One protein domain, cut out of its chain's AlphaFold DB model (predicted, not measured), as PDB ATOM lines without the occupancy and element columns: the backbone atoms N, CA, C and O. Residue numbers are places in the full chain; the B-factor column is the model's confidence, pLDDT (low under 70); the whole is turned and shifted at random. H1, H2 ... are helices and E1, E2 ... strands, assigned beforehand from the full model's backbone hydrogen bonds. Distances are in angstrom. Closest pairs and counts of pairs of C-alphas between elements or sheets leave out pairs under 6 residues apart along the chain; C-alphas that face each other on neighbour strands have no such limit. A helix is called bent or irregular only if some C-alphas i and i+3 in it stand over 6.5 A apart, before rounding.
ATOM      1  N   ILE A   2      41.290  -7.497 -28.675       42.16
ATOM      2  CA  ILE A   2      41.968  -8.614 -28.009       42.16
ATOM      3  C   ILE A   2      40.938  -9.747 -27.870       42.16
ATOM      4  O   ILE A   2      39.863  -9.493 -27.328       42.16
ATOM      5  N   PRO A   3      41.196 -10.953 -28.412       46.62
ATOM      6  CA  PRO A   3      40.389 -12.141 -28.132       46.62
ATOM      7  C   PRO A   3      40.360 -12.464 -26.627       46.62
ATOM      8  O   PRO A   3      41.302 -12.102 -25.923       46.62
ATOM      9  N   PRO A   4      39.334 -13.175 -26.121       42.06
ATOM     10  CA  PRO A   4      39.317 -13.629 -24.729       42.06
ATOM     11  C   PRO A   4      40.564 -14.464 -24.395       42.06
ATOM     12  O   PRO A   4      41.123 -15.126 -25.270       42.06
ATOM     13  N   GLU A   5      40.965 -14.401 -23.125       38.00
ATOM     14  CA  GLU A   5      42.293 -14.719 -22.576       38.00
ATOM     15  C   GLU A   5      43.044 -15.901 -23.219       38.00
ATOM     16  O   GLU A   5      42.499 -16.986 -23.436       38.00
ATOM     17  N   GLY A   6      44.342 -15.689 -23.472       42.12
ATOM     18  CA  GLY A   6      45.277 -16.704 -23.978       42.12
ATOM     19  C   GLY A   6      45.906 -16.402 -25.344       42.12
ATOM     20  O   GLY A   6      46.839 -17.095 -25.751       42.12
ATOM     21  N   THR A   7      45.466 -15.368 -26.068       49.94
ATOM     22  CA  THR A   7      46.118 -14.952 -27.323       49.94
ATOM     23  C   THR A   7      47.197 -13.898 -27.075       49.94
ATOM     24  O   THR A   7      46.871 -12.781 -26.673       49.94
ATOM     25  N   LYS A   8      48.464 -14.232 -27.368       54.06
ATOM     26  CA  LYS A   8      49.601 -13.291 -27.323       54.06
ATOM     27  C   LYS A   8      49.285 -12.024 -28.131       54.06
ATOM     28  O   LYS A   8      48.833 -12.131 -29.274       54.06
ATOM     29  N   GLU A   9      49.544 -10.837 -27.575       59.34
ATOM     30  CA  GLU A   9      49.394  -9.587 -28.328       59.34
ATOM     31  C   GLU A   9      50.379  -9.572 -29.510       59.34
ATOM     32  O   GLU A   9      51.595  -9.628 -29.326       59.34
ATOM     33  N   LYS A  10      49.867  -9.496 -30.746       68.69
ATOM     34  CA  LYS A  10      50.720  -9.269 -31.918       68.69
ATOM     35  C   LYS A  10      51.257  -7.839 -31.878       68.69
ATOM     36  O   LYS A  10      50.468  -6.894 -31.797       68.69
ATOM     37  N   LYS A  11      52.583  -7.687 -31.981       65.31
ATOM     38  CA  LYS A  11      53.275  -6.387 -31.920       65.31
ATOM     39  C   LYS A  11      52.697  -5.380 -32.936       65.31
ATOM     40  O   LYS A  11      52.474  -4.225 -32.579       65.31
ATOM     41  N   ASP A  12      52.278  -5.858 -34.106       66.81
ATOM     42  CA  ASP A  12      51.833  -5.051 -35.260       66.81
ATOM     43  C   ASP A  12      50.304  -4.856 -35.358       66.81
ATOM     44  O   ASP A  12      49.807  -4.243 -36.303       66.81
ATOM     45  N   ALA A  13      49.518  -5.382 -34.410       82.69
ATOM     46  CA  ALA A  13      48.047  -5.411 -34.481       82.69
ATOM     47  C   ALA A  13      47.354  -4.083 -34.086       82.69
ATOM     48  O   ALA A  13      46.298  -4.088 -33.448       82.69
ATOM     49  N   VAL A  14      47.944  -2.945 -34.461       89.50
ATOM     50  CA  VAL A  14      47.423  -1.603 -34.160       89.50
ATOM     51  C   VAL A  14      46.335  -1.207 -35.166       89.50
ATOM     52  O   VAL A  14      46.512  -1.309 -36.384       89.50
ATOM     53  N   LEU A  15      45.189  -0.763 -34.644       92.06
ATOM     54  CA  LEU A  15      43.997  -0.398 -35.411       92.06
ATOM     55  C   LEU A  15      43.577   1.038 -35.086       92.06
ATOM     56  O   LEU A  15      43.401   1.380 -33.918       92.06
ATOM     57  N   GLN A  16      43.339   1.845 -36.113       91.69
ATOM     58  CA  GLN A  16      42.725   3.162 -35.990       91.69
ATOM     59  C   GLN A  16      41.197   3.007 -35.986       91.69
ATOM     60  O   GLN A  16      40.616   2.466 -36.930       91.69
ATOM     61  N   ARG A  17      40.538   3.489 -34.926       91.62
ATOM     62  CA  ARG A  17      39.080   3.677 -34.855       91.62
ATOM     63  C   ARG A  17      38.771   5.129 -35.207       91.62
ATOM     64  O   ARG A  17      39.359   6.028 -34.616       91.62
ATOM     65  N   ALA A  18      37.837   5.358 -36.123       92.25
ATOM     66  CA  ALA A  18      37.352   6.696 -36.455       92.25
ATOM     67  C   ALA A  18      35.822   6.710 -36.521       92.25
ATOM     68  O   ALA A  18      35.221   5.810 -37.111       92.25
ATOM     69  N   SER A  19      35.209   7.740 -35.935       93.44
ATOM     70  CA  SER A  19      33.773   7.992 -36.077       93.44
ATOM     71  C   SER A  19      33.421   8.368 -37.520       93.44
ATOM     72  O   SER A  19      34.258   8.905 -38.253       93.44
ATOM     73  N   ILE A  20      32.186   8.073 -37.917       92.00
ATOM     74  CA  ILE A  20      31.567   8.515 -39.173       92.00
ATOM     75  C   ILE A  20      30.310   9.319 -38.839       92.00
ATOM     76  O   ILE A  20      30.199  10.472 -39.232       92.00
ATOM     77  N   ASN A  21      29.397   8.708 -38.080       89.06
ATOM     78  CA  ASN A  21      28.142   9.290 -37.603       89.06
ATOM     79  C   ASN A  21      27.929   8.881 -36.135       89.06
ATOM     80  O   ASN A  21      28.679   8.067 -35.593       89.06
ATOM     81  N   ASN A  22      26.854   9.368 -35.511       87.88
ATOM     82  CA  ASN A  22      26.422   8.914 -34.186       87.88
ATOM     83  C   ASN A  22      26.355   7.375 -34.128       87.88
ATOM     84  O   ASN A  22      25.646   6.745 -34.913       87.88
ATOM     85  N   TYR A  23      27.111   6.784 -33.197       89.25
ATOM     86  CA  TYR A  23      27.250   5.334 -32.994       89.25
ATOM     87  C   TYR A  23      27.780   4.532 -34.201       89.25
ATOM     88  O   TYR A  23      27.715   3.306 -34.175       89.25
ATOM     89  N   GLN A  24      28.328   5.170 -35.242       95.38
ATOM     90  CA  GLN A  24      28.888   4.494 -36.421       95.38
ATOM     91  C   GLN A  24      30.374   4.786 -36.591       95.38
ATOM     92  O   GLN A  24      30.786   5.945 -36.655       95.38
ATOM     93  N   ILE A  25      31.172   3.730 -36.748       95.38
ATOM     94  CA  ILE A  25      32.624   3.826 -36.906       95.38
ATOM     95  C   ILE A  25      33.136   3.082 -38.144       95.38
ATOM     96  O   ILE A  25      32.532   2.115 -38.618       95.38
ATOM     97  N   LYS A  26      34.323   3.492 -38.597       95.19
ATOM     98  CA  LYS A  26      35.244   2.664 -39.386       95.19
ATOM     99  C   LYS A  26      36.431   2.226 -38.532       95.19
ATOM    100  O   LYS A  26      36.858   2.933 -37.616       95.19
ATOM    101  N   ILE A  27      36.974   1.061 -38.870       95.31
ATOM    102  CA  ILE A  27      38.182   0.492 -38.267       95.31
ATOM    103  C   ILE A  27      39.181   0.241 -39.397       95.31
ATOM    104  O   ILE A  27      38.835  -0.422 -40.374       95.31
ATOM    105  N   GLN A  28      40.405   0.751 -39.272       93.25
ATOM    106  CA  GLN A  28      41.468   0.612 -40.272       93.25
ATOM    107  C   GLN A  28      42.739   0.051 -39.627       93.25
ATOM    108  O   GLN A  28      43.104   0.443 -38.520       93.25
ATOM    109  N   GLY A  29      43.420  -0.883 -40.289       91.56
ATOM    110  CA  GLY A  29      44.720  -1.378 -39.834       91.56
ATOM    111  C   GLY A  29      45.821  -0.365 -40.129       91.56
ATOM    112  O   GLY A  29      46.020  -0.028 -41.289       91.56
ATOM    113  N   VAL A  30      46.560   0.078 -39.109       87.75
ATOM    114  CA  VAL A  30      47.575   1.142 -39.246       87.75
ATOM    115  C   VAL A  30      48.715   0.731 -40.187       87.75
ATOM    116  O   VAL A  30      49.079   1.477 -41.087       87.75
ATOM    117  N   VAL A  31      49.224  -0.496 -40.034       86.69
ATOM    118  CA  VAL A  31      50.335  -1.027 -40.848       86.69
ATOM    119  C   VAL A  31      49.889  -1.422 -42.261       86.69
ATOM    120  O   VAL A  31      50.600  -1.187 -43.233       86.69
ATOM    121  N   THR A  32      48.710  -2.041 -42.396       86.56
ATOM    122  CA  THR A  32      48.249  -2.613 -43.680       86.56
ATOM    123  C   THR A  32      47.376  -1.671 -44.504       86.56
ATOM    124  O   THR A  32      47.051  -1.988 -45.645       86.56
ATOM    125  N   CYS A  33      46.948  -0.551 -43.919       88.62
ATOM    126  CA  CYS A  33      46.007   0.426 -44.463       88.62
ATOM    127  C   CYS A  33      44.631  -0.094 -44.895       88.62
ATOM    128  O   CYS A  33      43.805   0.688 -45.363       88.62
ATOM    129  N   ASN A  34      44.339  -1.376 -44.676       91.81
ATOM    130  CA  ASN A  34      43.047  -1.957 -44.998       91.81
ATOM    131  C   ASN A  34      41.992  -1.567 -43.955       91.81
ATOM    132  O   ASN A  34      42.198  -1.735 -42.750       91.81
ATOM    133  N   PHE A  35      40.828  -1.131 -44.425       94.62
ATOM    134  CA  PHE A  35      39.603  -1.078 -43.639       94.62
ATOM    135  C   PHE A  35      39.137  -2.497 -43.304       94.62
ATOM    136  O   PHE A  35      39.220  -3.407 -44.132       94.62
ATOM    137  N   LEU A  36      38.634  -2.686 -42.088       95.06
ATOM    138  CA  LEU A  36      37.939  -3.902 -41.688       95.06
ATOM    139  C   LEU A  36      36.502  -3.840 -42.210       95.06
ATOM    140  O   LEU A  36      35.803  -2.859 -41.976       95.06
ATOM    141  N   CYS A  37      36.059  -4.884 -42.904       95.81
ATOM    142  CA  CYS A  37      34.754  -4.924 -43.561       95.81
ATOM    143  C   CYS A  37      34.057  -6.269 -43.327       95.81
ATOM    144  O   CYS A  37      34.707  -7.280 -43.045       95.81
ATOM    145  N   MET A  38      32.727  -6.294 -43.427       95.44
ATOM    146  CA  MET A  38      31.917  -7.499 -43.252       95.44
ATOM    147  C   MET A  38      30.985  -7.713 -44.443       95.44
ATOM    148  O   MET A  38      30.091  -6.918 -44.695       95.44
ATOM    149  N   ASP A  39      31.150  -8.845 -45.124       91.94
ATOM    150  CA  ASP A  39      30.318  -9.257 -46.259       91.94
ATOM    151  C   ASP A  39      28.923  -9.742 -45.802       91.94
ATOM    152  O   ASP A  39      28.737 -10.184 -44.663       91.94
ATOM    153  N   ARG A  40      27.958  -9.747 -46.734       90.19
ATOM    154  CA  ARG A  40      26.553 -10.201 -46.614       90.19
ATOM    155  C   ARG A  40      26.382 -11.528 -45.880       90.19
ATOM    156  O   ARG A  40      25.362 -11.757 -45.225       90.19
ATOM    157  N   CYS A  41      27.359 -12.427 -45.992       87.94
ATOM    158  CA  CYS A  41      27.330 -13.703 -45.290       87.94
ATOM    159  C   CYS A  41      27.587 -13.594 -43.777       87.94
ATOM    160  O   CYS A  41      27.353 -14.587 -43.086       87.94
ATOM    161  N   GLY A  42      28.028 -12.453 -43.242       89.75
ATOM    162  CA  GLY A  42      28.564 -12.314 -41.885       89.75
ATOM    163  C   GLY A  42      29.997 -12.838 -41.797       89.75
ATOM    164  O   GLY A  42      30.283 -13.712 -40.980       89.75
ATOM    165  N   LEU A  43      30.864 -12.391 -42.711       91.81
ATOM    166  CA  LEU A  43      32.266 -12.806 -42.811       91.81
ATOM    167  C   LEU A  43      33.165 -11.573 -42.899       91.81
ATOM    168  O   LEU A  43      32.960 -10.729 -43.766       91.81
ATOM    169  N   LEU A  44      34.167 -11.504 -42.023       93.50
ATOM    170  CA  LEU A  44      35.131 -10.406 -41.980       93.50
ATOM    171  C   LEU A  44      36.185 -10.539 -43.093       93.50
ATOM    172  O   LEU A  44      36.619 -11.655 -43.405       93.50
ATOM    173  N   TYR A  45      36.593  -9.408 -43.664       93.50
ATOM    174  CA  TYR A  45      37.695  -9.267 -44.620       93.50
ATOM    175  C   TYR A  45      38.350  -7.879 -44.495       93.50
ATOM    176  O   TYR A  45      37.800  -6.989 -43.849       93.50
ATOM    177  N   GLY A  46      39.536  -7.705 -45.087       93.00
ATOM    178  CA  GLY A  46      40.185  -6.399 -45.236       93.00
ATOM    179  C   GLY A  46      39.965  -5.830 -46.639       93.00
ATOM    180  O   GLY A  46      40.033  -6.586 -47.610       93.00
ATOM    181  N   SER A  47      39.720  -4.525 -46.749       92.62
ATOM    182  CA  SER A  47      39.573  -3.791 -48.016       92.62
ATOM    183  C   SER A  47      40.510  -2.587 -48.061       92.62
ATOM    184  O   SER A  47      40.600  -1.863 -47.074       92.62
ATOM    185  N   LYS A  48      41.152  -2.318 -49.205       90.12
ATOM    186  CA  LYS A  48      41.856  -1.039 -49.429       90.12
ATOM    187  C   LYS A  48      40.874   0.122 -49.631       90.12
ATOM    188  O   LYS A  48      41.143   1.237 -49.204       90.12
ATOM    189  N   GLU A  49      39.741  -0.155 -50.271       89.25
ATOM    190  CA  GLU A  49      38.689   0.818 -50.570       89.25
ATOM    191  C   GLU A  49      37.722   0.945 -49.385       89.25
ATOM    192  O   GLU A  49      37.307  -0.071 -48.809       89.25
ATOM    193  N   PHE A  50      37.333   2.174 -49.039       90.44
ATOM    194  CA  PHE A  50      36.301   2.421 -48.033       90.44
ATOM    195  C   PHE A  50      34.904   2.318 -48.655       90.44
ATOM    196  O   PHE A  50      34.588   3.003 -49.625       90.44
ATOM    197  N   THR A  51      34.058   1.466 -48.076       91.62
ATOM    198  CA  THR A  51      32.698   1.176 -48.553       91.62
ATOM    199  C   THR A  51      31.769   0.975 -47.358       91.62
ATOM    200  O   THR A  51      32.229   0.684 -46.254       91.62
ATOM    201  N   ASP A  52      30.456   1.064 -47.552       93.56
ATOM    202  CA  ASP A  52      29.469   0.859 -46.481       93.56
ATOM    203  C   ASP A  52      29.428  -0.587 -45.919       93.56
ATOM    204  O   ASP A  52      28.888  -0.811 -44.836       93.56
ATOM    205  N   ASP A  53      30.081  -1.564 -46.566       94.56
ATOM    206  CA  ASP A  53      30.378  -2.893 -45.988       94.56
ATOM    207  C   ASP A  53      31.412  -2.814 -44.833       94.56
ATOM    208  O   ASP A  53      31.563  -3.764 -44.060       94.56
ATOM    209  N   CYS A  54      32.119  -1.686 -44.704       95.56
ATOM    210  CA  CYS A  54      33.160  -1.398 -43.709       95.56
ATOM    211  C   CYS A  54      32.684  -0.492 -42.556       95.56
ATOM    212  O   CYS A  54      33.502  -0.013 -41.766       95.56
ATOM    213  N   ILE A  55      31.371  -0.241 -42.465       95.94
ATOM    214  CA  ILE A  55      30.751   0.577 -41.415       95.94
ATOM    215  C   ILE A  55      30.134  -0.332 -40.350       95.94
ATOM    216  O   ILE A  55      29.308  -1.208 -40.643       95.94
ATOM    217  N   PHE A  56      30.507  -0.088 -39.093       96.94
ATOM    218  CA  PHE A  56      29.973  -0.800 -37.937       96.94
ATOM    219  C   PHE A  56      29.228   0.147 -37.004       96.94
ATOM    220  O   PHE A  56      29.738   1.215 -36.668       96.94
ATOM    221  N   ASN A  57      28.058  -0.284 -36.540       95.00
ATOM    222  CA  ASN A  57      27.414   0.306 -35.378       95.00
ATOM    223  C   ASN A  57      28.173  -0.165 -34.125       95.00
ATOM    224  O   ASN A  57      28.330  -1.376 -33.925       95.00
ATOM    225  N   GLU A  58      28.632   0.773 -33.305       94.25
ATOM    226  CA  GLU A  58      29.279   0.546 -32.011       94.25
ATOM    227  C   GLU A  58      28.255   0.732 -30.888       94.25
ATOM    228  O   GLU A  58      27.594   1.767 -30.803       94.25
ATOM    229  N   MET A  59      28.123  -0.271 -30.024       90.25
ATOM    230  CA  MET A  59      27.270  -0.219 -28.835       90.25
ATOM    231  C   MET A  59      28.114  -0.550 -27.607       90.25
ATOM    232  O   MET A  59      28.821  -1.559 -27.608       90.25
ATOM    233  N   MET A  60      28.036   0.276 -26.563       85.25
ATOM    234  CA  MET A  60      28.614  -0.060 -25.260       85.25
ATOM    235  C   MET A  60      27.666  -1.010 -24.527       85.25
ATOM    236  O   MET A  60      26.477  -0.717 -24.399       85.25
ATOM    237  N   GLU A  61      28.191  -2.140 -24.068       78.75
ATOM    238  CA  GLU A  61      27.487  -3.104 -23.221       78.75
ATOM    239  C   GLU A  61      27.701  -2.751 -21.736       78.75
ATOM    240  O   GLU A  61      28.668  -2.067 -21.383       78.75
ATOM    241  N   SER A  62      26.837  -3.244 -20.842       68.25
ATOM    242  CA  SER A  62      26.821  -2.919 -19.398       68.25
ATOM    243  C   SER A  62      28.133  -3.152 -18.630       68.25
ATOM    244  O   SER A  62      28.272  -2.699 -17.495       68.25
ATOM    245  N   HIS A  63      29.090  -3.870 -19.217       74.00
ATOM    246  CA  HIS A  63      30.336  -4.304 -18.585       74.00
ATOM    247  C   HIS A  63      31.596  -3.607 -19.139       74.00
ATOM    248  O   HIS A  63      32.679  -4.180 -19.080       74.00
ATOM    249  N   HIS A  64      31.473  -2.384 -19.673       80.19
ATOM    250  CA  HIS A  64      32.571  -1.608 -20.293       80.19
ATOM    251  C   HIS A  64      33.219  -2.274 -21.528       80.19
ATOM    252  O   HIS A  64      34.327  -1.920 -21.935       80.19
ATOM    253  N   PHE A  65      32.524  -3.227 -22.153       90.12
ATOM    254  CA  PHE A  65      32.915  -3.811 -23.433       90.12
ATOM    255  C   PHE A  65      32.109  -3.187 -24.569       90.12
ATOM    256  O   PHE A  65      30.901  -2.990 -24.444       90.12
ATOM    257  N   ASN A  66      32.755  -2.962 -25.711       92.12
ATOM    258  CA  ASN A  66      32.068  -2.537 -26.925       92.12
ATOM    259  C   ASN A  66      31.671  -3.763 -27.751       92.12
ATOM    260  O   ASN A  66      32.452  -4.708 -27.899       92.12
ATOM    261  N   THR A  67      30.482  -3.728 -28.344       93.38
ATOM    262  CA  THR A  67      30.058  -4.676 -29.376       93.38
ATOM    263  C   THR A  67      29.925  -3.954 -30.714       93.38
ATOM    264  O   THR A  67      29.524  -2.791 -30.786       93.38
ATOM    265  N   TYR A  68      30.290  -4.649 -31.793       95.56
ATOM    266  CA  TYR A  68      30.277  -4.103 -33.148       95.56
ATOM    267  C   TYR A  68      29.349  -4.921 -34.037       95.56
ATOM    268  O   TYR A  68      29.551  -6.128 -34.208       95.56
ATOM    269  N   SER A  69      28.356  -4.270 -34.639       95.31
ATOM    270  CA  SER A  69      27.452  -4.890 -35.615       95.31
ATOM    271  C   SER A  69      27.555  -4.217 -36.982       95.31
ATOM    272  O   SER A  69      27.814  -3.023 -37.070       95.31
ATOM    273  N   SER A  70      27.394  -4.970 -38.074       95.81
ATOM    274  CA  SER A  70      27.428  -4.390 -39.427       95.81
ATOM    275  C   SER A  70      26.242  -3.448 -39.618       95.81
ATOM    276  O   SER A  70      25.096  -3.888 -39.482       95.81
ATOM    277  N   ALA A  71      26.509  -2.187 -39.973       94.94
ATOM    278  CA  ALA A  71      25.463  -1.196 -40.224       94.94
ATOM    279  C   ALA A  71      24.620  -1.563 -41.458       94.94
ATOM    280  O   ALA A  71      23.396  -1.487 -41.425       94.94
ATOM    281  N   LYS A  72      25.274  -2.041 -42.524       94.50
ATOM    282  CA  LYS A  72      24.652  -2.371 -43.816       94.50
ATOM    283  C   LYS A  72      23.878  -3.694 -43.836       94.50
ATOM    284  O   LYS A  72      22.929  -3.842 -44.606       94.50
ATOM    285  N   TYR A  73      24.290  -4.683 -43.035       94.00
ATOM    286  CA  TYR A  73      23.752  -6.053 -43.113       94.00
ATOM    287  C   TYR A  73      23.004  -6.542 -41.865       94.00
ATOM    288  O   TYR A  73      22.553  -7.698 -41.834       94.00
ATOM    289  N   SER A  74      22.819  -5.661 -40.882       93.06
ATOM    290  CA  SER A  74      21.832  -5.821 -39.809       93.06
ATOM    291  C   SER A  74      20.496  -5.192 -40.228       93.06
ATOM    292  O   SER A  74      20.461  -4.194 -40.937       93.06
ATOM    293  N   ASN A  75      19.385  -5.813 -39.837       92.06
ATOM    294  CA  ASN A  75      18.017  -5.469 -40.239       92.06
ATOM    295  C   ASN A  75      17.054  -5.852 -39.098       92.06
ATOM    296  O   ASN A  75      17.413  -6.685 -38.270       92.06
ATOM    297  N   ASP A  76      15.790  -5.425 -39.118       90.94
ATOM    298  CA  ASP A  76      14.777  -5.746 -38.079       90.94
ATOM    299  C   ASP A  76      14.468  -7.243 -37.880       90.94
ATOM    300  O   ASP A  76      13.725  -7.628 -36.980       90.94
ATOM    301  N   LYS A  77      15.050  -8.117 -38.709       91.62
ATOM    302  CA  LYS A  77      14.954  -9.580 -38.599       91.62
ATOM    303  C   LYS A  77      16.234 -10.238 -38.061       91.62
ATOM    304  O   LYS A  77      16.168 -11.368 -37.577       91.62
ATOM    305  N   ARG A  78      17.401  -9.583 -38.146       92.69
ATOM    306  CA  ARG A  78      18.710 -10.151 -37.760       92.69
ATOM    307  C   ARG A  78      19.765  -9.073 -37.501       92.69
ATOM    308  O   ARG A  78      19.869  -8.130 -38.278       92.69
ATOM    309  N   THR A  79      20.647  -9.301 -36.537       95.00
ATOM    310  CA  THR A  79      21.865  -8.491 -36.362       95.00
ATOM    311  C   THR A  79      23.092  -9.349 -36.661       95.00
ATOM    312  O   THR A  79      23.135 -10.524 -36.280       95.00
ATOM    313  N   LEU A  80      24.072  -8.799 -37.385       95.31
ATOM    314  CA  LEU A  80      25.345  -9.465 -37.685       95.31
ATOM    315  C   LEU A  80      26.471  -8.799 -36.901       95.31
ATOM    316  O   LEU A  80      26.761  -7.626 -37.126       95.31
ATOM    317  N   TYR A  81      27.112  -9.560 -36.015       95.38
ATOM    318  CA  TYR A  81      28.163  -9.056 -35.134       95.38
ATOM    319  C   TYR A  81      29.554  -9.464 -35.609       95.38
ATOM    320  O   TYR A  81      29.770 -10.572 -36.111       95.38
ATOM    321  N   LEU A  82      30.501  -8.554 -35.408       95.25
ATOM    322  CA  LEU A  82      31.928  -8.823 -35.467       95.25
ATOM    323  C   LEU A  82      32.276  -9.750 -34.300       95.25
ATOM    324  O   LEU A  82      31.904  -9.479 -33.162       95.25
ATOM    325  N   ALA A  83      32.964 -10.855 -34.584       94.56
ATOM    326  CA  ALA A  83      33.324 -11.816 -33.554       94.56
ATOM    327  C   ALA A  83      34.610 -12.577 -33.868       94.56
ATOM    328  O   ALA A  83      34.890 -12.907 -35.026       94.56
ATOM    329  N   LEU A  84      35.339 -12.941 -32.815       93.00
ATOM    330  CA  LEU A  84      36.511 -13.813 -32.869       93.00
ATOM    331  C   LEU A  84      36.258 -15.069 -32.023       93.00
ATOM    332  O   LEU A  84      35.615 -15.025 -30.980       93.00
ATOM    333  N   ASN A  85      36.771 -16.218 -32.457       92.38
ATOM    334  CA  ASN A  85      36.886 -17.390 -31.589       92.38
ATOM    335  C   ASN A  85      37.995 -17.181 -30.546       92.38
ATOM    336  O   ASN A  85      38.916 -16.401 -30.776       92.38
ATOM    337  N   LYS A  86      38.008 -17.999 -29.481       89.25
ATOM    338  CA  LYS A  86      39.119 -18.059 -28.504       89.25
ATOM    339  C   LYS A  86      40.510 -18.264 -29.142       89.25
ATOM    340  O   LYS A  86      41.513 -17.873 -28.574       89.25
ATOM    341  N   LYS A  87      40.578 -18.840 -30.352       88.06
ATOM    342  CA  LYS A  87      41.813 -18.982 -31.154       88.06
ATOM    343  C   LYS A  87      42.171 -17.739 -31.998       88.06
ATOM    344  O   LYS A  87      42.931 -17.861 -32.950       88.06
ATOM    345  N   GLY A  88      41.541 -16.582 -31.775       87.06
ATOM    346  CA  GLY A  88      41.690 -15.364 -32.593       87.06
ATOM    347  C   GLY A  88      41.083 -15.425 -34.009       87.06
ATOM    348  O   GLY A  88      41.042 -14.416 -34.704       87.06
ATOM    349  N   ILE A  89      40.585 -16.585 -34.449       89.50
ATOM    350  CA  ILE A  89      40.036 -16.796 -35.801       89.50
ATOM    351  C   ILE A  89      38.664 -16.107 -35.941       89.50
ATOM    352  O   ILE A  89      37.793 -16.369 -35.102       89.50
ATOM    353  N   PRO A  90      38.409 -15.314 -37.003       91.81
ATOM    354  CA  PRO A  90      37.131 -14.633 -37.207       91.81
ATOM    355  C   PRO A  90      35.953 -15.608 -37.317       91.81
ATOM    356  O   PRO A  90      36.011 -16.625 -38.016       91.81
ATOM    357  N   ARG A  91      34.856 -15.285 -36.629       91.81
ATOM    358  CA  ARG A  91      33.643 -16.101 -36.520       91.81
ATOM    359  C   ARG A  91      32.437 -15.340 -37.050       91.81
ATOM    360  O   ARG A  91      32.264 -14.163 -36.770       91.81
ATOM    361  N   LYS A  92      31.539 -16.047 -37.743       93.44
ATOM    362  CA  LYS A  92      30.185 -15.531 -37.961       93.44
ATOM    363  C   LYS A  92      29.406 -15.569 -36.646       93.44
ATOM    364  O   LYS A  92      29.188 -16.658 -36.108       93.44
ATOM    365  N   VAL A  93      28.885 -14.423 -36.219       93.69
ATOM    366  CA  VAL A  93      27.810 -14.329 -35.222       93.69
ATOM    367  C   VAL A  93      26.598 -13.653 -35.857       93.69
ATOM    368  O   VAL A  93      26.722 -12.684 -36.603       93.69
ATOM    369  N   GLN A  94      25.418 -14.220 -35.612       93.69
ATOM    370  CA  GLN A  94      24.138 -13.697 -36.080       93.69
ATOM    371  C   GLN A  94      23.077 -13.985 -35.020       93.69
ATOM    372  O   GLN A  94      22.896 -15.145 -34.651       93.69
ATOM    373  N   THR A  95      22.357 -12.958 -34.580       93.62
ATOM    374  CA  THR A  95      21.194 -13.080 -33.686       93.62
ATOM    375  C   THR A  95      19.908 -12.704 -34.430       93.62
ATOM    376  O   THR A  95      19.944 -12.265 -35.585       93.62
ATOM    377  N   LYS A  96      18.749 -12.880 -33.780       92.44
ATOM    378  CA  LYS A  96      17.529 -12.138 -34.145       92.44
ATOM    379  C   LYS A  96      17.733 -10.665 -33.764       92.44
ATOM    380  O   LYS A  96      18.437 -10.387 -32.795       92.44
ATOM    381  N   ALA A  97      17.121  -9.733 -34.490       86.62
ATOM    382  CA  ALA A  97      17.181  -8.321 -34.108       86.62
ATOM    383  C   ALA A  97      16.617  -8.114 -32.692       86.62
ATOM    384  O   ALA A  97      15.661  -8.790 -32.310       86.62
ATOM    385  N   LYS A  98      17.218  -7.193 -31.928       82.38
ATOM    386  CA  LYS A  98      16.851  -6.858 -30.536       82.38
ATOM    387  C   LYS A  98      16.910  -8.030 -29.531       82.38
ATOM    388  O   LYS A  98      16.513  -7.855 -28.385       82.38
ATOM    389  N   ALA A  99      17.420  -9.203 -29.918       89.12
ATOM    390  CA  ALA A  99      17.696 -10.300 -28.992       89.12
ATOM    391  C   ALA A  99      19.093 -10.148 -28.374       89.12
ATOM    392  O   ALA A  99      20.049  -9.828 -29.085       89.12
ATOM    393  N   SER A 100      19.211 -10.421 -27.072       88.00
ATOM    394  CA  SER A 100      20.479 -10.368 -26.340       88.00
ATOM    395  C   SER A 100      21.501 -11.391 -26.854       88.00
ATOM    396  O   SER A 100      21.156 -12.447 -27.396       88.00
ATOM    397  N   LEU A 101      22.787 -11.068 -26.690       87.38
ATOM    398  CA  LEU A 101      23.903 -11.901 -27.146       87.38
ATOM    399  C   LEU A 101      24.055 -13.179 -26.306       87.38
ATOM    400  O   LEU A 101      24.277 -14.263 -26.859       87.38
ATOM    401  N   GLY A 102      23.920 -13.073 -24.980       88.38
ATOM    402  CA  GLY A 102      24.015 -14.199 -24.047       88.38
ATOM    403  C   GLY A 102      25.296 -15.013 -24.258       88.38
ATOM    404  O   GLY A 102      26.394 -14.474 -24.296       88.38
ATOM    405  N   LYS A 103      25.181 -16.325 -24.505       88.50
ATOM    406  CA  LYS A 103      26.344 -17.210 -24.757       88.50
ATOM    407  C   LYS A 103      27.182 -16.847 -26.004       88.50
ATOM    408  O   LYS A 103      28.212 -17.479 -26.238       88.50
ATOM    409  N   MET A 104      26.745 -15.888 -26.824       89.31
ATOM    410  CA  MET A 104      27.518 -15.357 -27.954       89.31
ATOM    411  C   MET A 104      28.401 -14.161 -27.578       89.31
ATOM    412  O   MET A 104      29.366 -13.893 -28.292       89.31
ATOM    413  N   GLU A 105      28.107 -13.498 -26.459       89.19
ATOM    414  CA  GLU A 105      28.752 -12.271 -25.982       89.19
ATOM    415  C   GLU A 105      30.275 -12.435 -25.819       89.19
ATOM    416  O   GLU A 105      31.063 -11.628 -26.308       89.19
ATOM    417  N   THR A 106      30.703 -13.580 -25.276       90.38
ATOM    418  CA  THR A 106      32.114 -13.981 -25.096       90.38
ATOM    419  C   THR A 106      32.941 -14.008 -26.394       90.38
ATOM    420  O   THR A 106      34.163 -14.132 -26.343       90.38
ATOM    421  N   TYR A 107      32.299 -13.943 -27.565       92.44
ATOM    422  CA  TYR A 107      32.963 -13.889 -28.873       92.44
ATOM    423  C   TYR A 107      32.862 -12.513 -29.547       92.44
ATOM    424  O   TYR A 107      33.603 -12.274 -30.501       92.44
ATOM    425  N   THR A 108      31.941 -11.647 -29.107       93.50
ATOM    426  CA  THR A 108      31.626 -10.338 -29.715       93.50
ATOM    427  C   THR A 108      32.135  -9.147 -28.914       93.50
ATOM    428  O   THR A 108      32.329  -8.084 -29.500       93.50
ATOM    429  N   ASN A 109      32.336  -9.304 -27.604       91.75
ATOM    430  CA  ASN A 109      32.809  -8.229 -26.738       91.75
ATOM    431  C   ASN A 109      34.257  -7.865 -27.064       91.75
ATOM    432  O   ASN A 109      35.135  -8.724 -27.168       91.75
ATOM    433  N   VAL A 110      34.504  -6.566 -27.203       91.19
ATOM    434  CA  VAL A 110      35.813  -5.994 -27.497       91.19
ATOM    435  C   VAL A 110      36.138  -4.947 -26.447       91.19
ATOM    436  O   VAL A 110      35.455  -3.933 -26.336       91.19
ATOM    437  N   LEU A 111      37.239  -5.157 -25.727       90.75
ATOM    438  CA  LEU A 111      37.880  -4.086 -24.973       90.75
ATOM    439  C   LEU A 111      38.750  -3.252 -25.923       90.75
ATOM    440  O   LEU A 111      39.603  -3.788 -26.648       90.75
ATOM    441  N   THR A 112      38.547  -1.938 -25.920       89.31
ATOM    442  CA  THR A 112      39.431  -0.965 -26.568       89.31
ATOM    443  C   THR A 112      40.503  -0.519 -25.577       89.31
ATOM    444  O   THR A 112      40.206   0.217 -24.642       89.31
ATOM    445  N   LYS A 113      41.752  -0.957 -25.777       89.50
ATOM    446  CA  LYS A 113      42.922  -0.407 -25.074       89.50
ATOM    447  C   LYS A 113      43.508   0.779 -25.864       89.50
ATOM    448  O   LYS A 113      43.490   0.709 -27.097       89.50
ATOM    449  N   PRO A 114      44.072   1.807 -25.201       89.94
ATOM    450  CA  PRO A 114      44.971   2.761 -25.848       89.94
ATOM    451  C   PRO A 114      46.279   2.078 -26.291       89.94
ATOM    452  O   PRO A 114      46.561   0.936 -25.921       89.94
ATOM    453  N   VAL A 115      47.080   2.784 -27.088       90.00
ATOM    454  CA  VAL A 115      48.417   2.366 -27.546       90.00
ATOM    455  C   VAL A 115      49.387   3.509 -27.241       90.00
ATOM    456  O   VAL A 115      49.010   4.664 -27.425       90.00
ATOM    457  N   SER A 116      50.599   3.210 -26.758       90.62
ATOM    458  CA  SER A 116      51.614   4.233 -26.466       90.62
ATOM    459  C   SER A 116      52.094   4.939 -27.736       90.62
ATOM    460  O   SER A 116      52.121   4.345 -28.817       90.62
ATOM    461  N   ILE A 117      52.478   6.210 -27.598       87.62
ATOM    462  CA  ILE A 117      52.868   7.080 -28.717       87.62
ATOM    463  C   ILE A 117      54.136   6.534 -29.397       87.62
ATOM    464  O   ILE A 117      54.108   6.272 -30.595       87.62
ATOM    465  N   GLU A 118      55.154   6.159 -28.617       88.88
ATOM    466  CA  GLU A 118      56.374   5.461 -29.067       88.88
ATOM    467  C   GLU A 118      56.085   4.239 -29.966       88.88
ATOM    468  O   GLU A 118      56.764   3.983 -30.963       88.88
ATOM    469  N   ARG A 119      55.049   3.450 -29.633       87.44
ATOM    470  CA  ARG A 119      54.653   2.256 -30.401       87.44
ATOM    471  C   ARG A 119      53.942   2.626 -31.703       87.44
ATOM    472  O   ARG A 119      53.990   1.856 -32.659       87.44
ATOM    473  N   VAL A 120      53.287   3.782 -31.758       85.94
ATOM    474  CA  VAL A 120      52.686   4.343 -32.977       85.94
ATOM    475  C   VAL A 120      53.778   4.931 -33.882       85.94
ATOM    476  O   VAL A 120      53.778   4.667 -35.084       85.94
ATOM    477  N   GLU A 121      54.761   5.626 -33.315       85.12
ATOM    478  CA  GLU A 121      55.884   6.254 -34.029       85.12
ATOM    479  C   GLU A 121      56.887   5.237 -34.576       85.12
ATOM    480  O   GLU A 121      57.200   5.251 -35.767       85.12
ATOM    481  N   SER A 122      57.313   4.268 -33.765       86.44
ATOM    482  CA  SER A 122      58.184   3.180 -34.230       86.44
ATOM    483  C   SER A 122      57.521   2.310 -35.310       86.44
ATOM    484  O   SER A 122      58.211   1.788 -36.190       86.44
ATOM    485  N   LEU A 123      56.185   2.192 -35.318       86.12
ATOM    486  CA  LEU A 123      55.442   1.607 -36.442       86.12
ATOM    487  C   LEU A 123      55.403   2.536 -37.667       86.12
ATOM    488  O   LEU A 123      55.490   2.034 -38.787       86.12
ATOM    489  N   ALA A 124      55.318   3.858 -37.490       83.50
ATOM    490  CA  ALA A 124      55.377   4.823 -38.594       83.50
ATOM    491  C   ALA A 124      56.725   4.760 -39.320       83.50
ATOM    492  O   ALA A 124      56.748   4.592 -40.541       83.50
ATOM    493  N   VAL A 125      57.837   4.780 -38.576       85.19
ATOM    494  CA  VAL A 125      59.199   4.645 -39.123       85.19
ATOM    495  C   VAL A 125      59.360   3.319 -39.869       85.19
ATOM    496  O   VAL A 125      59.852   3.307 -40.997       85.19
ATOM    497  N   LYS A 126      58.885   2.199 -39.305       85.44
ATOM    498  CA  LYS A 126      58.952   0.877 -39.959       85.44
ATOM    499  C   LYS A 126      58.128   0.818 -41.250       85.44
ATOM    500  O   LYS A 126      58.618   0.308 -42.256       85.44
ATOM    501  N   VAL A 127      56.919   1.384 -41.263       84.44
ATOM    502  CA  VAL A 127      56.076   1.472 -42.471       84.44
ATOM    503  C   VAL A 127      56.695   2.397 -43.527       84.44
ATOM    504  O   VAL A 127      56.624   2.083 -44.716       84.44
ATOM    505  N   ALA A 128      57.334   3.499 -43.126       82.69
ATOM    506  CA  ALA A 128      58.037   4.405 -44.033       82.69
ATOM    507  C   ALA A 128      59.283   3.747 -44.654       82.69
ATOM    508  O   ALA A 128      59.368   3.670 -45.882       82.69
ATOM    509  N   LYS A 129      60.190   3.181 -43.836       85.50
ATOM    510  CA  LYS A 129      61.375   2.434 -44.311       85.50
ATOM    511  C   LYS A 129      60.967   1.316 -45.286       85.50
ATOM    512  O   LYS A 129      61.516   1.229 -46.382       85.50
ATOM    513  N   ALA A 130      59.935   0.529 -44.959       84.12
ATOM    514  CA  ALA A 130      59.432  -0.536 -45.833       84.12
ATOM    515  C   ALA A 130      58.875  -0.029 -47.181       84.12
ATOM    516  O   ALA A 130      59.058  -0.692 -48.203       84.12
ATOM    517  N   ARG A 131      58.224   1.144 -47.217       81.56
ATOM    518  CA  ARG A 131      57.751   1.761 -48.472       81.56
ATOM    519  C   ARG A 131      58.897   2.235 -49.356       81.56
ATOM    520  O   ARG A 131      58.843   2.000 -50.557       81.56
ATOM    521  N   VAL A 132      59.930   2.848 -48.776       82.88
ATOM    522  CA  VAL A 132      61.120   3.291 -49.524       82.88
ATOM    523  C   VAL A 132      61.861   2.094 -50.122       82.88
ATOM    524  O   VAL A 132      62.191   2.115 -51.305       82.88
ATOM    525  N   LEU A 133      62.064   1.023 -49.347       83.69
ATOM    526  CA  LEU A 133      62.701  -0.205 -49.838       83.69
ATOM    527  C   LEU A 133      61.888  -0.872 -50.958       83.69
ATOM    528  O   LEU A 133      62.452  -1.233 -51.987       83.69
ATOM    529  N   LEU A 134      60.562  -0.976 -50.807       79.75
ATOM    530  CA  LEU A 134      59.698  -1.527 -51.855       79.75
ATOM    531  C   LEU A 134      59.665  -0.639 -53.113       79.75
ATOM    532  O   LEU A 134      59.611  -1.166 -54.217       79.75
ATOM    533  N   GLY A 135      59.735   0.687 -52.961       78.62
ATOM    534  CA  GLY A 135      59.872   1.623 -54.082       78.62
ATOM    535  C   GLY A 135      61.163   1.388 -54.865       78.62
ATOM    536  O   GLY A 135      61.106   1.167 -56.073       78.62
ATOM    537  N   LYS A 136      62.307   1.321 -54.170       78.00
ATOM    538  CA  LYS A 136      63.617   1.011 -54.772       78.00
ATOM    539  C   LYS A 136      63.637  -0.350 -55.484       78.00
ATOM    540  O   LYS A 136      64.215  -0.456 -56.556       78.00
ATOM    541  N   LEU A 137      62.976  -1.368 -54.928       73.62
ATOM    542  CA  LEU A 137      62.864  -2.704 -55.537       73.62
ATOM    543  C   LEU A 137      61.951  -2.759 -56.776       73.62
ATOM    544  O   LEU A 137      62.051  -3.705 -57.553       73.62
ATOM    545  N   HIS A 157      50.073  17.598 -37.843       40.00
ATOM    546  CA  HIS A 157      48.669  17.278 -38.074       40.00
ATOM    547  C   HIS A 157      48.470  15.838 -38.547       40.00
ATOM    548  O   HIS A 157      48.480  15.568 -39.745       40.00
ATOM    549  N   ARG A 158      48.137  14.969 -37.577       51.44
ATOM    550  CA  ARG A 158      47.496  13.651 -37.761       51.44
ATOM    551  C   ARG A 158      48.362  12.662 -38.552       51.44
ATOM    552  O   ARG A 158      48.368  12.706 -39.774       51.44
ATOM    553  N   TYR A 159      48.988  11.694 -37.865       54.19
ATOM    554  CA  TYR A 159      49.739  10.588 -38.485       54.19
ATOM    555  C   TYR A 159      48.912   9.877 -39.575       54.19
ATOM    556  O   TYR A 159      48.134   8.956 -39.312       54.19
ATOM    557  N   GLN A 160      49.067  10.317 -40.822       60.47
ATOM    558  CA  GLN A 160      48.289   9.852 -41.962       60.47
ATOM    559  C   GLN A 160      49.011   8.650 -42.575       60.47
ATOM    560  O   GLN A 160      49.473   8.677 -43.712       60.47
ATOM    561  N   PHE A 161      49.110   7.573 -41.784       68.44
ATOM    562  CA  PHE A 161      49.770   6.310 -42.142       68.44
ATOM    563  C   PHE A 161      49.380   5.787 -43.526       68.44
ATOM    564  O   PHE A 161      50.156   5.078 -44.167       68.44
ATOM    565  N   CYS A 162      48.172   6.114 -43.974       73.94
ATOM    566  CA  CYS A 162      47.540   5.587 -45.166       73.94
ATOM    567  C   CYS A 162      47.145   6.730 -46.104       73.94
ATOM    568  O   CYS A 162      46.497   7.674 -45.643       73.94
ATOM    569  N   PRO A 163      47.476   6.655 -47.407       66.50
ATOM    570  CA  PRO A 163      47.032   7.658 -48.368       66.50
ATOM    571  C   PRO A 163      45.500   7.720 -48.399       66.50
ATOM    572  O   PRO A 163      44.821   6.713 -48.180       66.50
ATOM    573  N   ASN A 164      44.950   8.903 -48.677       57.53
ATOM    574  CA  ASN A 164      43.508   9.080 -48.826       57.53
ATOM    575  C   ASN A 164      43.034   8.434 -50.135       57.53
ATOM    576  O   ASN A 164      43.023   9.064 -51.187       57.53
ATOM    577  N   VAL A 165      42.642   7.160 -50.059       56.12
ATOM    578  CA  VAL A 165      41.987   6.450 -51.165       56.12
ATOM    579  C   VAL A 165      40.557   6.997 -51.312       56.12
ATOM    580  O   VAL A 165      39.798   6.937 -50.339       56.12
ATOM    581  N   PRO A 166      40.163   7.537 -52.483       53.56
ATOM    582  CA  PRO A 166      38.801   8.019 -52.714       53.56
ATOM    583  C   PRO A 166      37.782   6.866 -52.717       53.56
ATOM    584  O   PRO A 166      38.137   5.698 -52.854       53.56
ATOM    585  N   MET A 167      36.492   7.187 -52.576       48.66
ATOM    586  CA  MET A 167      35.412   6.187 -52.543       48.66
ATOM    587  C   MET A 167      35.078   5.643 -53.943       48.66
ATOM    588  O   MET A 167      34.099   6.045 -54.575       48.66
ATOM    589  N   THR A 168      35.893   4.708 -54.423       52.75
ATOM    590  CA  THR A 168      35.660   3.925 -55.644       52.75
ATOM    591  C   THR A 168      34.605   2.830 -55.433       52.75
ATOM    592  O   THR A 168      34.431   2.284 -54.341       52.75
ATOM    593  N   LYS A 169      33.845   2.509 -56.489       46.28
ATOM    594  CA  LYS A 169      32.732   1.545 -56.440       46.28
ATOM    595  C   LYS A 169      33.174   0.121 -56.811       46.28
ATOM    596  O   LYS A 169      32.861  -0.339 -57.901       46.28
ATOM    597  N   LEU A 170      33.822  -0.555 -55.857       48.34
ATOM    598  CA  LEU A 170      33.983  -2.015 -55.712       48.34
ATOM    599  C   LEU A 170      34.221  -2.867 -56.969       48.34
ATOM    600  O   LEU A 170      33.289  -3.219 -57.694       48.34
ATOM    601  N   ASP A 171      35.432  -3.413 -57.065       44.94
ATOM    602  CA  ASP A 171      35.725  -4.555 -57.934       44.94
ATOM    603  C   ASP A 171      35.343  -5.899 -57.251       44.94
ATOM    604  O   ASP A 171      35.709  -6.199 -56.110       44.94
ATOM    605  N   ASP A 172      34.548  -6.733 -57.926       54.09
ATOM    606  CA  ASP A 172      33.493  -7.557 -57.287       54.09
ATOM    607  C   ASP A 172      33.968  -8.880 -56.609       54.09
ATOM    608  O   ASP A 172      33.176  -9.770 -56.271       54.09
ATOM    609  N   LYS A 173      35.282  -9.049 -56.406       55.97
ATOM    610  CA  LYS A 173      35.963 -10.353 -56.211       55.97
ATOM    611  C   LYS A 173      35.605 -11.106 -54.915       55.97
ATOM    612  O   LYS A 173      35.553 -12.337 -54.919       55.97
ATOM    613  N   ASN A 174      35.281 -10.426 -53.811       52.94
ATOM    614  CA  ASN A 174      34.950 -11.101 -52.538       52.94
ATOM    615  C   ASN A 174      33.501 -11.635 -52.462       52.94
ATOM    616  O   ASN A 174      33.239 -12.656 -51.814       52.94
ATOM    617  N   LYS A 175      32.563 -11.012 -53.184       55.41
ATOM    618  CA  LYS A 175      31.122 -11.351 -53.235       55.41
ATOM    619  C   LYS A 175      30.866 -12.795 -53.681       55.41
ATOM    620  O   LYS A 175      29.929 -13.456 -53.216       55.41
ATOM    621  N   PHE A 176      31.748 -13.333 -54.525       53.91
ATOM    622  CA  PHE A 176      31.712 -14.726 -54.971       53.91
ATOM    623  C   PHE A 176      31.840 -15.735 -53.816       53.91
ATOM    624  O   PHE A 176      31.235 -16.809 -53.892       53.91
ATOM    625  N   ARG A 177      32.537 -15.403 -52.714       60.50
ATOM    626  CA  ARG A 177      32.692 -16.317 -51.563       60.50
ATOM    627  C   ARG A 177      31.362 -16.568 -50.852       60.50
ATOM    628  O   ARG A 177      31.063 -17.719 -50.516       60.50
ATOM    629  N   CYS A 178      30.531 -15.537 -50.689       65.56
ATOM    630  CA  CYS A 178      29.172 -15.708 -50.178       65.56
ATOM    631  C   CYS A 178      28.262 -16.376 -51.216       65.56
ATOM    632  O   CYS A 178      27.629 -17.388 -50.910       65.56
ATOM    633  N   ARG A 179      28.277 -15.904 -52.474       64.38
ATOM    634  CA  ARG A 179      27.428 -16.431 -53.561       64.38
ATOM    635  C   ARG A 179      27.632 -17.938 -53.795       64.38
ATOM    636  O   ARG A 179      26.653 -18.663 -53.957       64.38
ATOM    637  N   LYS A 180      28.870 -18.450 -53.724       67.50
ATOM    638  CA  LYS A 180      29.188 -19.895 -53.829       67.50
ATOM    639  C   LYS A 180      28.661 -20.702 -52.631       67.50
ATOM    640  O   LYS A 180      28.226 -21.841 -52.803       67.50
ATOM    641  N   LYS A 181      28.644 -20.120 -51.425       66.50
ATOM    642  CA  LYS A 181      28.076 -20.738 -50.211       66.50
ATOM    643  C   LYS A 181      26.543 -20.719 -50.212       66.50
ATOM    644  O   LYS A 181      25.928 -21.672 -49.737       66.50
ATOM    645  N   GLU A 182      25.932 -19.682 -50.777       69.31
ATOM    646  CA  GLU A 182      24.480 -19.572 -50.937       69.31
ATOM    647  C   GLU A 182      23.947 -20.510 -52.031       69.31
ATOM    648  O   GLU A 182      23.018 -21.267 -51.761       69.31
ATOM    649  N   LYS A 183      24.584 -20.564 -53.217       73.00
ATOM    650  CA  LYS A 183      24.253 -21.540 -54.277       73.00
ATOM    651  C   LYS A 183      24.256 -22.981 -53.740       73.00
ATOM    652  O   LYS A 183      23.297 -23.715 -53.954       73.00
ATOM    653  N   ARG A 184      25.282 -23.360 -52.964       68.25
ATOM    654  CA  ARG A 184      25.365 -24.678 -52.301       68.25
ATOM    655  C   ARG A 184      24.220 -24.938 -51.316       68.25
ATOM    656  O   ARG A 184      23.748 -26.066 -51.238       68.25
ATOM    657  N   LYS A 185      23.753 -23.920 -50.580       69.44
ATOM    658  CA  LYS A 185      22.566 -24.051 -49.718       69.44
ATOM    659  C   LYS A 185      21.279 -24.213 -50.524       69.44
ATOM    660  O   LYS A 185      20.460 -25.028 -50.136       69.44
ATOM    661  N   LYS A 186      21.121 -23.474 -51.626       75.06
ATOM    662  CA  LYS A 186      19.950 -23.586 -52.508       75.06
ATOM    663  C   LYS A 186      19.859 -24.985 -53.133       75.06
ATOM    664  O   LYS A 186      18.828 -25.620 -52.965       75.06
ATOM    665  N   LYS A 187      20.947 -25.540 -53.693       70.94
ATOM    666  CA  LYS A 187      20.937 -26.931 -54.203       70.94
ATOM    667  C   LYS A 187      20.649 -27.967 -53.100       70.94
ATOM    668  O   LYS A 187      19.815 -28.832 -53.305       70.94
ATOM    669  N   ARG A 188      21.210 -27.813 -51.887       66.19
ATOM    670  CA  ARG A 188      20.904 -28.687 -50.722       66.19
ATOM    671  C   ARG A 188      19.540 -28.430 -50.046       66.19
ATOM    672  O   ARG A 188      19.271 -29.004 -48.990       66.19
TER     673      ARG A 188
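Overview. This is residues 2 to 137 and 157 to 188 of the 421 residues of the protein "Fibroblast growth factor" of Pediculus humanus subsp. corporis (UniProt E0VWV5). A small strand body makes the core: a strongly twisted, curled sheet of E1, E2, E5 and E6 with the hairpin E3 and E4 face to face with it, a sandwich whose strands cross. The small hairpin E7 and E8 extends this body next to E6, with the short helix H1 close by, while the longer helices H2 and H3 lie out at the periphery, where residues 129 to 137 of H2 and 183 to 188 of H3 stick out. The printed part has 168 residues, with eight named strands followed by three named helices; the sheets are antiparallel, the largest in the order E1, E2, E5, E6. The class is mixed, helices and strands, with under half of the residues in named elements. The whole is compact, with a radius of gyration of the C-alphas of 17.5 A and spans of 52 by 39 by 32 A.

Along the chain. After residues 2 to 14, which hold no named element, E1 covers residues 15 to 21 and is 18.7 A long, from C-alpha 15 at (43.997, -0.398, -35.411). E2 is residues 24 to 29, 17.2 A. E3 is residues 35 to 39, E4 43 to 47, E5 56 to 60, E6 66 to 70, E7 79 to 81 and E8 93 to 95. H1, residues 102 to 108, is only just irregular: C-alphas 103 and 106 are 6.6 A apart. H2, residues 117 to 137, is 30.2 A long and begins at C-alpha 117 (52.868, 7.080, -28.717). H3, residues 175 to 188, is 20.3 A long and ends at C-alpha 188 (20.904, -28.687, -50.722).

Arrangement. In the hairpin E1 and E2, N 18 and O 26 are 3.0 A apart, within hydrogen-bond range. Across the antiparallel neighbours E2 and E5, N 25 and O 56 are within hydrogen-bond range at 2.9 A, and across the hairpin E5 and E6, N 57 and O 69 are within hydrogen-bond range at 2.8 A. The facing parts of the two sheets of the sandwich are 10.2 A centre to centre, their strands at 69 degrees. Within E3 and E4, N 37 and O 45 are 2.9 A apart. The closest C-alphas of E6 and E7 are those of Ser 69 and Tyr 81, 4.3 A; across E7 and E8, N 95 and O 79 are 3.1 A apart. H1 only grazes the four-stranded sheet with residues 105 to 108. H2 is apart from E1 and from H3. The closest C-alphas of E3 and H3 are those of Asp 39 and Lys 175, 7.3 A. Every O i to N i+4 pair is within hydrogen-bond range in H2, 9 of 10 in H3 and 0 of 3 in H1, where 3 of 4 O i to N i+3 pairs are.

Size, cuts and confidence. The C-alphas farthest apart, of His 157 and Arg 188, are 55.2 A apart. Residues 138 to 156 are not printed, and C-alphas 137 and 157 are 30.1 A apart across this cut. Of the links that are printed whole, E7 to E8 is long. Mean pLDDT of the printed part is 81.6; 40 residues are under 70, among them 2 to 12 and 163 to 182.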